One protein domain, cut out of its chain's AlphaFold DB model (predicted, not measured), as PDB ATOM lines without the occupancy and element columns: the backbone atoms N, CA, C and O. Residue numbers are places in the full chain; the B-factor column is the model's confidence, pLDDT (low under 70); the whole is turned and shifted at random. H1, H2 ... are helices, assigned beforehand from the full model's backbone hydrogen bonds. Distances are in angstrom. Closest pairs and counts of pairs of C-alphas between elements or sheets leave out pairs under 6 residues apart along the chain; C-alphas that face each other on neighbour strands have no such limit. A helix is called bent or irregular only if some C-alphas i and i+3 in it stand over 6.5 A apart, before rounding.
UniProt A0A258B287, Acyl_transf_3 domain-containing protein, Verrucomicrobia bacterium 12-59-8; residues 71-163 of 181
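This is residues 71 to 163 of the 181 residues of the protein "Acyl_transf_3 domain-containing protein" of Verrucomicrobia bacterium 12-59-8 (UniProt A0A258B287). A loose rod in two rows: the long bent helix H1 makes one side, and H4, H3 and H2 follow one another along the other, with H4 running back beside H1a. The end of H4 and the tail, residues 156 to 163, stick out. The printed part has 93 residues, four named helices and no named strand, all helix; the radius of gyration of the C-alphas is 16.5 A, the spans 56 by 23 by 22 A.

H1, residues 71 to 102, begins at C-alpha 71 (43.067, 15.911, 11.703). Assigned as one helix by its hydrogen bonds, it is bent, with C-alphas 81 and 84 6.8 A apart: H1a, 71 to 81, measures 15.3 A and H1b, 84 to 102, 26.8 A. H2 is residues 114 to 117, H3 122 to 130. H4, 139 to 160, measures 33.1 A, ends at C-alpha 160 (45.020, 5.697, 20.818), and is only just irregular, with C-alphas 140 and 143 6.8 A apart.

H1b touches H3 with residues 87 to 94 alone, closest C-alphas Asn 90 and Leu 129, 5.6 A, at a steep tilt of 45 degrees, opposite ways. H1a and H4 are close but not clearly touching, closest C-alphas Lys 78 and Ile 148, 7.4 A, at a shallow tilt of 10 degrees, opposite ways. H1b only just touches H2, with 3 pairs of C-alphas within 8 A, closest Val 97 and Phe 116, 6.5 A. Every O i to N i+4 pair is within hydrogen-bond range in H1a, H1b and H3, and 14 of 18 in H4; H2 is too short for one.

The C-alphas farthest apart, Gly 104 and Asn 163, are 57.8 A apart. The printed part has no cut; the link H1 to H2 is long. Residues 110 to 113 and 162 to 163 have pLDDT under 70.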
ATOM      1  N   TRP A  71      43.577  17.037  12.490       90.94
ATOM      2  CA  TRP A  71      43.067  15.911  11.703       90.94
ATOM      3  C   TRP A  71      42.557  16.374  10.340       90.94
ATOM      4  O   TRP A  71      42.896  15.778   9.323       90.94
ATOM      5  N   PHE A  72      41.815  17.484  10.311       93.31
ATOM      6  CA  PHE A  72      41.267  18.035   9.077       93.31
ATOM      7  C   PHE A  72      42.372  18.463   8.105       93.31
ATOM      8  O   PHE A  72      42.333  18.112   6.928       93.31
ATOM      9  N   ALA A  73      43.407  19.154   8.600       92.88
ATOM     10  CA  ALA A  73      44.544  19.550   7.769       92.88
ATOM     11  C   ALA A  73      45.320  18.331   7.239       92.88
ATOM     12  O   ALA A  73      45.728  18.304   6.081       92.88
ATOM     13  N   TYR A  74      45.502  17.300   8.069       92.75
ATOM     14  CA  TYR A  74      46.153  16.058   7.655       92.75
ATOM     15  C   TYR A  74      45.339  15.300   6.596       92.75
ATOM     16  O   TYR A  74      45.894  14.892   5.576       92.75
ATOM     17  N   ALA A  75      44.028  15.151   6.806       93.81
ATOM     18  CA  ALA A  75      43.126  14.499   5.863       93.81
ATOM     19  C   ALA A  75      43.077  15.250   4.526       93.81
ATOM     20  O   ALA A  75      43.204  14.621   3.480       93.81
ATOM     21  N   LYS A  76      42.990  16.587   4.549       94.69
ATOM     22  CA  LYS A  76      43.021  17.433   3.346       94.69
ATOM     23  C   LYS A  76      44.304  17.247   2.538       94.69
ATOM     24  O   LYS A  76      44.251  17.111   1.318       94.69
ATOM     25  N   ASP A  77      45.451  17.172   3.204       92.38
ATOM     26  CA  ASP A  77      46.720  16.942   2.516       92.38
ATOM     27  C   ASP A  77      46.774  15.557   1.871       92.38
ATOM     28  O   ASP A  77      47.239  15.423   0.739       92.38
ATOM     29  N   LYS A  78      46.281  14.519   2.556       92.88
ATOM     30  CA  LYS A  78      46.215  13.154   2.009       92.88
ATOM     31  C   LYS A  78      45.204  13.039   0.870       92.88
ATOM     32  O   LYS A  78      45.477  12.336  -0.101       92.88
ATOM     33  N   LEU A  79      44.095  13.771   0.949       94.62
ATOM     34  CA  LEU A  79      43.133  13.891  -0.141       94.62
ATOM     35  C   LEU A  79      43.806  14.462  -1.391       94.62
ATOM     36  O   LEU A  79      43.796  13.814  -2.433       94.62
ATOM     37  N   ASN A  80      44.475  15.608  -1.268       94.38
ATOM     38  CA  ASN A  80      45.103  16.287  -2.402       94.38
ATOM     39  C   ASN A  80      46.318  15.543  -2.972       94.38
ATOM     40  O   ASN A  80      46.549  15.582  -4.176       94.38
ATOM     41  N   SER A  81      47.108  14.889  -2.118       91.12
ATOM     42  CA  SER A  81      48.363  14.253  -2.538       91.12
ATOM     43  C   SER A  81      48.227  12.787  -2.940       91.12
ATOM     44  O   SER A  81      49.042  12.322  -3.728       91.12
ATOM     45  N   LEU A  82      47.242  12.055  -2.406       93.31
ATOM     46  CA  LEU A  82      47.099  10.615  -2.642       93.31
ATOM     47  C   LEU A  82      45.748  10.272  -3.267       93.31
ATOM     48  O   LEU A  82      45.712   9.674  -4.337       93.31
ATOM     49  N   ILE A  83      44.640  10.653  -2.623       95.44
ATOM     50  CA  ILE A  83      43.304  10.159  -3.001       95.44
ATOM     51  C   ILE A  83      42.834  10.757  -4.328       95.44
ATOM     52  O   ILE A  83      42.355  10.017  -5.180       95.44
ATOM     53  N   ILE A  84      42.983  12.070  -4.526       96.25
ATOM     54  CA  ILE A  84      42.572  12.729  -5.774       96.25
ATOM     55  C   ILE A  84      43.355  12.158  -6.966       96.25
ATOM     56  O   ILE A  84      42.704  11.690  -7.900       96.25
ATOM     57  N   PRO A  85      44.706  12.096  -6.947       94.44
ATOM     58  CA  PRO A  85      45.459  11.447  -8.020       94.44
ATOM     59  C   PRO A  85      45.068   9.981  -8.226       94.44
ATOM     60  O   PRO A  85      44.894   9.547  -9.362       94.44
ATOM     61  N   PHE A  86      44.890   9.221  -7.140       95.69
ATOM     62  CA  PHE A  86      44.477   7.820  -7.204       95.69
ATOM     63  C   PHE A  86      43.143   7.653  -7.941       95.69
ATOM     64  O   PHE A  86      43.057   6.871  -8.889       95.69
ATOM     65  N   LEU A  87      42.112   8.392  -7.531       96.44
ATOM     66  CA  LEU A  87      40.783   8.306  -8.133       96.44
ATOM     67  C   LEU A  87      40.793   8.811  -9.570       96.44
ATOM     68  O   LEU A  87      40.227   8.151 -10.436       96.44
ATOM     69  N   PHE A  88      41.467   9.930  -9.834       96.75
ATOM     70  CA  PHE A  88      41.542  10.519 -11.166       96.75
ATOM     71  C   PHE A  88      42.051   9.512 -12.202       96.75
ATOM     72  O   PHE A  88      41.374   9.262 -13.195       96.75
ATOM     73  N   TRP A  89      43.199   8.878 -11.948       96.31
ATOM     74  CA  TRP A  89      43.782   7.936 -12.904       96.31
ATOM     75  C   TRP A  89      42.980   6.643 -13.036       96.31
ATOM     76  O   TRP A  89      42.809   6.155 -14.150       96.31
ATOM     77  N   ASN A  90      42.453   6.090 -11.938       95.38
ATOM     78  CA  ASN A  90      41.640   4.875 -12.031       95.38
ATOM     79  C   ASN A  90      40.323   5.136 -12.780       95.38
ATOM     80  O   ASN A  90      39.949   4.336 -13.634       95.38
ATOM     81  N   VAL A  91      39.651   6.266 -12.524       96.62
ATOM     82  CA  VAL A  91      38.452   6.671 -13.278       96.62
ATOM     83  C   VAL A  91      38.795   6.888 -14.747       96.62
ATOM     84  O   VAL A  91      38.106   6.351 -15.610       96.62
ATOM     85  N   LEU A  92      39.877   7.614 -15.042       96.75
ATOM     86  CA  LEU A  92      40.313   7.861 -16.413       96.75
ATOM     87  C   LEU A  92      40.544   6.550 -17.176       96.75
ATOM     88  O   LEU A  92      40.040   6.394 -18.284       96.75
ATOM     89  N   VAL A  93      41.241   5.580 -16.580       94.19
ATOM     90  CA  VAL A  93      41.494   4.280 -17.222       94.19
ATOM     91  C   VAL A  93      40.211   3.464 -17.389       94.19
ATOM     92  O   VAL A  93      40.023   2.869 -18.445       94.19
ATOM     93  N   ILE A  94      39.297   3.467 -16.414       94.50
ATOM     94  CA  ILE A  94      37.980   2.816 -16.563       94.50
ATOM     95  C   ILE A  94      37.217   3.408 -17.753       94.50
ATOM     96  O   ILE A  94      36.685   2.660 -18.574       94.50
ATOM     97  N   LEU A  95      37.194   4.739 -17.876       95.19
ATOM     98  CA  LEU A  95      36.546   5.420 -18.997       95.19
ATOM     99  C   LEU A  95      37.191   5.028 -20.329       95.19
ATOM    100  O   LEU A  95      36.479   4.662 -21.260       95.19
ATOM    101  N   LEU A  96      38.523   5.032 -20.410       93.62
ATOM    102  CA  LEU A  96      39.253   4.619 -21.611       93.62
ATOM    103  C   LEU A  96      38.969   3.160 -21.992       93.62
ATOM    104  O   LEU A  96      38.776   2.868 -23.171       93.62
ATOM    105  N   VAL A  97      38.879   2.253 -21.015       92.06
ATOM    106  CA  VAL A  97      38.513   0.847 -21.247       92.06
ATOM    107  C   VAL A  97      37.103   0.738 -21.823       92.06
ATOM    108  O   VAL A  97      36.901   0.001 -22.788       92.06
ATOM    109  N   PHE A  98      36.126   1.472 -21.286       93.00
ATOM    110  CA  PHE A  98      34.763   1.445 -21.822       93.00
ATOM    111  C   PHE A  98      34.655   2.083 -23.207       93.00
ATOM    112  O   PHE A  98      33.978   1.519 -24.064       93.00
ATOM    113  N   VAL A  99      35.370   3.181 -23.464       93.56
ATOM    114  CA  VAL A  99      35.463   3.778 -24.804       93.56
ATOM    115  C   VAL A  99      36.061   2.776 -25.791       93.56
ATOM    116  O   VAL A  99      35.470   2.535 -26.837       93.56
ATOM    117  N   ALA A 100      37.172   2.125 -25.442       91.56
ATOM    118  CA  ALA A 100      37.809   1.126 -26.299       91.56
ATOM    119  C   ALA A 100      36.917  -0.100 -26.552       91.56
ATOM    120  O   ALA A 100      36.938  -0.662 -27.645       91.56
ATOM    121  N   LYS A 101      36.107  -0.519 -25.571       89.94
ATOM    122  CA  LYS A 101      35.098  -1.570 -25.772       89.94
ATOM    123  C   LYS A 101      33.982  -1.123 -26.713       89.94
ATOM    124  O   LYS A 101      33.598  -1.894 -27.584       89.94
ATOM    125  N   ALA A 102      33.490   0.104 -26.558       90.81
ATOM    126  CA  ALA A 102      32.415   0.648 -27.384       90.81
ATOM    127  C   ALA A 102      32.841   0.860 -28.847       90.81
ATOM    128  O   ALA A 102      32.037   0.655 -29.750       90.81
ATOM    129  N   THR A 103      34.101   1.231 -29.094       91.81
ATOM    130  CA  THR A 103      34.643   1.436 -30.450       91.81
ATOM    131  C   THR A 103      35.184   0.159 -31.098       91.81
ATOM    132  O   THR A 103      35.661   0.207 -32.228       91.81
ATOM    133  N   GLY A 104      35.163  -0.979 -30.393       88.25
ATOM    134  CA  GLY A 104      35.761  -2.237 -30.853       88.25
ATOM    135  C   GLY A 104      37.294  -2.279 -30.781       88.25
ATOM    136  O   GLY A 104      37.887  -3.325 -31.042       88.25
ATOM    137  N   LEU A 105      37.947  -1.189 -30.364       87.00
ATOM    138  CA  LEU A 105      39.403  -1.087 -30.220       87.00
ATOM    139  C   LEU A 105      39.964  -2.050 -29.158       87.00
ATOM    140  O   LEU A 105      41.134  -2.417 -29.207       87.00
ATOM    141  N   SER A 106      39.130  -2.511 -28.225       83.19
ATOM    142  CA  SER A 106      39.497  -3.547 -27.255       83.19
ATOM    143  C   SER A 106      40.022  -4.827 -27.916       83.19
ATOM    144  O   SER A 106      40.871  -5.489 -27.327       83.19
ATOM    145  N   THR A 107      39.578  -5.153 -29.138       81.19
ATOM    146  CA  THR A 107      40.057  -6.314 -29.914       81.19
ATOM    147  C   THR A 107      41.531  -6.203 -30.296       81.19
ATOM    148  O   THR A 107      42.250  -7.194 -30.251       81.19
ATOM    149  N   VAL A 108      42.013  -4.987 -30.565       82.44
ATOM    150  CA  VAL A 108      43.420  -4.700 -30.892       82.44
ATOM    151  C   VAL A 108      44.329  -4.905 -29.678       82.44
ATOM    152  O   VAL A 108      45.505  -5.227 -29.815       82.44
ATOM    153  N   PHE A 109      43.779  -4.739 -28.477       76.06
ATOM    154  CA  PHE A 109      44.501  -4.895 -27.219       76.06
ATOM    155  C   PHE A 109      44.220  -6.235 -26.518       76.06
ATOM    156  O   PHE A 109      44.628  -6.416 -25.366       76.06
ATOM    157  N   GLN A 110      43.546  -7.179 -27.186       66.12
ATOM    158  CA  GLN A 110      43.343  -8.530 -26.660       66.12
ATOM    159  C   GLN A 110      44.698  -9.195 -26.376       66.12
ATOM    160  O   GLN A 110      45.598  -9.183 -27.210       66.12
ATOM    161  N   GLY A 111      44.854  -9.743 -25.167       65.56
ATOM    162  CA  GLY A 111      46.102 -10.357 -24.692       65.56
ATOM    163  C   GLY A 111      47.017  -9.437 -23.871       65.56
ATOM    164  O   GLY A 111      47.870  -9.940 -23.145       65.56
ATOM    165  N   ASN A 112      46.803  -8.114 -23.872       66.69
ATOM    166  CA  ASN A 112      47.609  -7.153 -23.098       66.69
ATOM    167  C   ASN A 112      47.062  -6.908 -21.676       66.69
ATOM    168  O   ASN A 112      46.874  -5.772 -21.235       66.69
ATOM    169  N   GLY A 113      46.823  -7.997 -20.942       66.81
ATOM    170  CA  GLY A 113      46.400  -7.980 -19.539       66.81
ATOM    171  C   GLY A 113      44.889  -7.844 -19.307       66.81
ATOM    172  O   GLY A 113      44.103  -7.563 -20.209       66.81
ATOM    173  N   SER A 114      44.479  -8.022 -18.049       73.94
ATOM    174  CA  SER A 114      43.074  -8.135 -17.612       73.94
ATOM    175  C   SER A 114      42.289  -6.816 -17.543       73.94
ATOM    176  O   SER A 114      41.269  -6.718 -16.856       73.94
ATOM    177  N   TYR A 115      42.745  -5.761 -18.223       81.25
ATOM    178  CA  TYR A 115      42.048  -4.469 -18.252       81.25
ATOM    179  C   TYR A 115      40.659  -4.594 -18.887       81.25
ATOM    180  O   TYR A 115      39.682  -4.026 -18.395       81.25
ATOM    181  N   PHE A 116      40.558  -5.387 -19.956       83.44
ATOM    182  CA  PHE A 116      39.330  -5.561 -20.727       83.44
ATOM    183  C   PHE A 116      38.384  -6.628 -20.158       83.44
ATOM    184  O   PHE A 116      37.270  -6.757 -20.662       83.44
ATOM    185  N   ASP A 117      38.731  -7.289 -19.053       84.56
ATOM    186  CA  ASP A 117      37.825  -8.208 -18.340       84.56
ATOM    187  C   ASP A 117      36.759  -7.449 -17.521       84.56
ATOM    188  O   ASP A 117      35.818  -8.034 -16.985       84.56
ATOM    189  N   LEU A 118      36.882  -6.117 -17.429       86.44
ATOM    190  CA  LEU A 118      35.990  -5.256 -16.657       86.44
ATOM    191  C   LEU A 118      34.544  -5.303 -17.172       86.44
ATOM    192  O   LEU A 118      34.242  -4.801 -18.256       86.44
ATOM    193  N   GLN A 119      33.629  -5.828 -16.366       88.44
ATOM    194  CA  GLN A 119      32.201  -5.859 -16.688       88.44
ATOM    195  C   GLN A 119      31.524  -4.513 -16.409       88.44
ATOM    196  O   GLN A 119      31.903  -3.807 -15.467       88.44
ATOM    197  N   PHE A 120      30.486  -4.189 -17.186       87.88
ATOM    198  CA  PHE A 120      29.640  -3.008 -16.979       87.88
ATOM    199  C   PHE A 120      28.641  -3.257 -15.836       87.88
ATOM    200  O   PHE A 120      27.443  -3.430 -16.030       87.88
ATOM    201  N   SER A 121      29.169  -3.352 -14.619       93.19
ATOM    202  CA  SER A 121      28.404  -3.541 -13.387       93.19
ATOM    203  C   SER A 121      29.000  -2.670 -12.293       93.19
ATOM    204  O   SER A 121      30.220  -2.536 -12.201       93.19
ATOM    205  N   VAL A 122      28.146  -2.111 -11.433       92.38
ATOM    206  CA  VAL A 122      28.563  -1.240 -10.323       92.38
ATOM    207  C   VAL A 122      29.591  -1.935  -9.429       92.38
ATOM    208  O   VAL A 122      30.593  -1.327  -9.067       92.38
ATOM    209  N   SER A 123      29.399  -3.225  -9.135       92.75
ATOM    210  CA  SER A 123      30.341  -4.007  -8.320       92.75
ATOM    211  C   SER A 123      31.697  -4.181  -9.017       92.75
ATOM    212  O   SER A 123      32.751  -3.941  -8.431       92.75
ATOM    213  N   SER A 124      31.684  -4.516 -10.309       91.50
ATOM    214  CA  SER A 124      32.897  -4.662 -11.125       91.50
ATOM    215  C   SER A 124      33.684  -3.347 -11.214       91.50
ATOM    216  O   SER A 124      34.897  -3.316 -11.010       91.50
ATOM    217  N   ILE A 125      32.983  -2.231 -11.421       94.06
ATOM    218  CA  ILE A 125      33.581  -0.894 -11.456       94.06
ATOM    219  C   ILE A 125      34.139  -0.515 -10.083       94.06
ATOM    220  O   ILE A 125      35.274  -0.057 -10.002       94.06
ATOM    221  N   ALA A 126      33.395  -0.739  -8.997       94.19
ATOM    222  CA  ALA A 126      33.847  -0.416  -7.646       94.19
ATOM    223  C   ALA A 126      35.084  -1.234  -7.245       94.19
ATOM    224  O   ALA A 126      36.059  -0.677  -6.734       94.19
ATOM    225  N   THR A 127      35.086  -2.541  -7.518       92.94
ATOM    226  CA  THR A 127      36.243  -3.404  -7.237       92.94
ATOM    227  C   THR A 127      37.465  -3.016  -8.064       92.94
ATOM    228  O   THR A 127      38.570  -3.031  -7.527       92.94
ATOM    229  N   ALA A 128      37.298  -2.605  -9.323       92.88
ATOM    230  CA  ALA A 128      38.393  -2.118 -10.161       92.88
ATOM    231  C   ALA A 128      38.885  -0.716  -9.759       92.88
ATOM    232  O   ALA A 128      40.085  -0.460  -9.784       92.88
ATOM    233  N   LEU A 129      37.983   0.179  -9.356       94.81
ATOM    234  CA  LEU A 129      38.307   1.546  -8.947       94.81
ATOM    235  C   LEU A 129      39.076   1.570  -7.623       94.81
ATOM    236  O   LEU A 129      40.098   2.242  -7.508       94.81
ATOM    237  N   PHE A 130      38.589   0.832  -6.624       93.81
ATOM    238  CA  PHE A 130      39.167   0.823  -5.279       93.81
ATOM    239  C   PHE A 130      40.162  -0.320  -5.048       93.81
ATOM    240  O   PHE A 130      40.887  -0.304  -4.056       93.81
ATOM    241  N   GLY A 131      40.219  -1.312  -5.939       91.12
ATOM    242  CA  GLY A 131      41.029  -2.514  -5.744       91.12
ATOM    243  C   GLY A 131      40.518  -3.367  -4.580       91.12
ATOM    244  O   GLY A 131      41.287  -3.705  -3.683       91.12
ATOM    245  N   ILE A 132      39.222  -3.676  -4.537       89.62
ATOM    246  CA  ILE A 132      38.634  -4.535  -3.492       89.62
ATOM    247  C   ILE A 132      38.692  -5.983  -3.979       89.62
ATOM    248  O   ILE A 132      38.117  -6.299  -5.016       89.62
ATOM    249  N   GLY A 133      39.414  -6.852  -3.262       85.94
ATOM    250  CA  GLY A 133      39.617  -8.254  -3.666       85.94
ATOM    251  C   GLY A 133      40.513  -8.443  -4.900       85.94
ATOM    252  O   GLY A 133      40.667  -9.559  -5.382       85.94
ATOM    253  N   ARG A 134      41.107  -7.359  -5.415       87.31
ATOM    254  CA  ARG A 134      42.017  -7.326  -6.571       87.31
ATOM    255  C   ARG A 134      42.922  -6.096  -6.504       87.31
ATOM    256  O   ARG A 134      42.711  -5.204  -5.683       87.31
ATOM    257  N   ALA A 135      43.914  -6.005  -7.385       88.25
ATOM    258  CA  ALA A 135      44.591  -4.732  -7.617       88.25
ATOM    259  C   ALA A 135      43.627  -3.719  -8.278       88.25
ATOM    260  O   ALA A 135      42.728  -4.139  -9.026       88.25
ATOM    261  N   PRO A 136      43.801  -2.405  -8.026       92.38
ATOM    262  CA  PRO A 136      43.117  -1.364  -8.789       92.38
ATOM    263  C   PRO A 136      43.366  -1.527 -10.293       92.38
ATOM    264  O   PRO A 136      44.336  -2.175 -10.694       92.38
ATOM    265  N   ILE A 137      42.508  -0.938 -11.130       91.81
ATOM    266  CA  ILE A 137      42.648  -1.053 -12.587       91.81
ATOM    267  C   ILE A 137      44.025  -0.566 -13.040       91.81
ATOM    268  O   ILE A 137      44.665  -1.214 -13.858       91.81
ATOM    269  N   VAL A 138      44.535   0.508 -12.432       91.50
ATOM    270  CA  VAL A 138      45.941   0.891 -12.552       91.50
ATOM    271  C   VAL A 138      46.738   0.043 -11.570       91.50
ATOM    272  O   VAL A 138      46.826   0.370 -10.386       91.50
ATOM    273  N   TYR A 139      47.313  -1.058 -12.058       87.25
ATOM    274  CA  TYR A 139      47.996  -2.045 -11.219       87.25
ATOM    275  C   TYR A 139      49.023  -1.408 -10.274       87.25
ATOM    276  O   TYR A 139      49.014  -1.698  -9.082       87.25
ATOM    277  N   GLN A 140      49.835  -0.470 -10.767       86.75
ATOM    278  CA  GLN A 140      50.899   0.210 -10.016       86.75
ATOM    279  C   GLN A 140      50.375   0.975  -8.785       86.75
ATOM    280  O   GLN A 140      51.133   1.284  -7.868       86.75
ATOM    281  N   PHE A 141      49.076   1.286  -8.738       91.19
ATOM    282  CA  PHE A 141      48.469   2.081  -7.671       91.19
ATOM    283  C   PHE A 141      48.037   1.241  -6.465       91.19
ATOM    284  O   PHE A 141      47.548   1.809  -5.484       91.19
ATOM    285  N   TRP A 142      48.262  -0.079  -6.481       90.94
ATOM    286  CA  TRP A 142      48.068  -0.942  -5.309       90.94
ATOM    287  C   TRP A 142      48.805  -0.386  -4.076       90.94
ATOM    288  O   TRP A 142      48.220  -0.259  -3.002       90.94
ATOM    289  N   PHE A 143      50.049   0.065  -4.272       88.62
ATOM    290  CA  PHE A 143      50.874   0.680  -3.237       88.62
ATOM    291  C   PHE A 143      50.247   1.970  -2.687       88.62
ATOM    292  O   PHE A 143      50.249   2.210  -1.481       88.62
ATOM    293  N   LEU A 144      49.679   2.806  -3.564       91.50
ATOM    294  CA  LEU A 144      49.070   4.079  -3.182       91.50
ATOM    295  C   LEU A 144      47.795   3.869  -2.354       91.50
ATOM    296  O   LEU A 144      47.604   4.555  -1.348       91.50
ATOM    297  N   ARG A 145      46.958   2.895  -2.739       93.69
ATOM    298  CA  ARG A 145      45.780   2.462  -1.968       93.69
ATOM    299  C   ARG A 145      46.184   2.049  -0.554       93.69
ATOM    300  O   ARG A 145      45.622   2.543   0.423       93.69
ATOM    301  N   ASP A 146      47.187   1.191  -0.444       92.94
ATOM    302  CA  ASP A 146      47.654   0.680   0.845       92.94
ATOM    303  C   ASP A 146      48.266   1.804   1.692       92.94
ATOM    304  O   ASP A 146      48.013   1.901   2.895       92.94
ATOM    305  N   LEU A 147      48.983   2.740   1.063       92.88
ATOM    306  CA  LEU A 147      49.513   3.922   1.733       92.88
ATOM    307  C   LEU A 147      48.409   4.850   2.260       92.88
ATOM    308  O   LEU A 147      48.576   5.434   3.335       92.88
ATOM    309  N   ILE A 148      47.293   4.995   1.539       94.25
ATOM    310  CA  ILE A 148      46.111   5.732   2.006       94.25
ATOM    311  C   ILE A 148      45.568   5.060   3.270       94.25
ATOM    312  O   ILE A 148      45.480   5.718   4.310       94.25
ATOM    313  N   ILE A 149      45.287   3.755   3.214       93.50
ATOM    314  CA  ILE A 149      44.724   2.985   4.335       93.50
ATOM    315  C   ILE A 149      45.629   3.088   5.566       93.50
ATOM    316  O   ILE A 149      45.183   3.503   6.640       93.50
ATOM    317  N   VAL A 150      46.922   2.802   5.404       92.69
ATOM    318  CA  VAL A 150      47.903   2.870   6.493       92.69
ATOM    319  C   VAL A 150      48.061   4.301   7.013       92.69
ATOM    320  O   VAL A 150      48.198   4.490   8.218       92.69
ATOM    321  N   SER A 151      47.978   5.331   6.161       92.31
ATOM    322  CA  SER A 151      48.070   6.736   6.596       92.31
ATOM    323  C   SER A 151      46.933   7.146   7.534       92.31
ATOM    324  O   SER A 151      47.171   7.969   8.423       92.31
ATOM    325  N   PHE A 152      45.721   6.615   7.339       92.12
ATOM    326  CA  PHE A 152      44.580   6.856   8.229       92.12
ATOM    327  C   PHE A 152      44.627   5.959   9.465       92.12
ATOM    328  O   PHE A 152      44.436   6.452  10.579       92.12
ATOM    329  N   LEU A 153      44.972   4.679   9.299       91.12
ATOM    330  CA  LEU A 153      45.158   3.755  10.418       91.12
ATOM    331  C   LEU A 153      46.244   4.255  11.383       91.12
ATOM    332  O   LEU A 153      46.071   4.193  12.598       91.12
ATOM    333  N   ALA A 154      47.320   4.843  10.858       90.06
ATOM    334  CA  ALA A 154      48.395   5.436  11.646       90.06
ATOM    335  C   ALA A 154      47.906   6.544  12.588       90.06
ATOM    336  O   ALA A 154      48.475   6.703  13.666       90.06
ATOM    337  N   VAL A 155      46.854   7.290  12.228       89.88
ATOM    338  CA  VAL A 155      46.258   8.294  13.125       89.88
ATOM    339  C   VAL A 155      45.659   7.611  14.345       89.88
ATOM    340  O   VAL A 155      45.910   8.049  15.464       89.88
ATOM    341  N   ILE A 156      44.915   6.524  14.136       88.19
ATOM    342  CA  ILE A 156      44.301   5.740  15.211       88.19
ATOM    343  C   ILE A 156      45.400   5.133  16.090       88.19
ATOM    344  O   ILE A 156      45.414   5.364  17.296       88.19
ATOM    345  N   VAL A 157      46.366   4.447  15.476       87.56
ATOM    346  CA  VAL A 157      47.506   3.801  16.148       87.56
ATOM    347  C   VAL A 157      48.304   4.810  16.976       87.56
ATOM    348  O   VAL A 157      48.491   4.605  18.168       87.56
ATOM    349  N   CYS A 158      48.734   5.931  16.393       85.94
ATOM    350  CA  CYS A 158      49.591   6.897  17.089       85.94
ATOM    351  C   CYS A 158      48.867   7.716  18.164       85.94
ATOM    352  O   CYS A 158      49.541   8.290  19.014       85.94
ATOM    353  N   ARG A 159      47.534   7.838  18.096       82.19
ATOM    354  CA  ARG A 159      46.738   8.630  19.051       82.19
ATOM    355  C   ARG A 159      46.126   7.805  20.169       82.19
ATOM    356  O   ARG A 159      45.872   8.357  21.233       82.19
ATOM    357  N   ARG A 160      45.796   6.542  19.901       80.31
ATOM    358  CA  ARG A 160      45.020   5.697  20.818       80.31
ATOM    359  C   ARG A 160      45.850   4.611  21.477       80.31
ATOM    360  O   ARG A 160      45.498   4.212  22.580       80.31
ATOM    361  N   LEU A 161      46.916   4.126  20.839       74.69
ATOM    362  CA  LEU A 161      47.776   3.147  21.490       74.69
ATOM    363  C   LEU A 161      48.753   3.868  22.423       74.69
ATOM    364  O   LEU A 161      49.337   4.879  22.015       74.69
ATOM    365  N   PRO A 162      48.947   3.368  23.658       65.69
ATOM    366  CA  PRO A 162      49.996   3.878  24.528       65.69
ATOM    367  C   PRO A 162      51.337   3.777  23.796       65.69
ATOM    368  O   PRO A 162      51.520   2.906  22.944       65.69
ATOM    369  N   ASN A 163      52.281   4.667  24.113       63.09
ATOM    370  CA  ASN A 163      53.658   4.524  23.647       63.09
ATOM    371  C   ASN A 163      54.191   3.201  24.200       63.09
ATOM    372  O   ASN A 163      54.695   3.183  25.315       63.09
TER     373      ASN A 163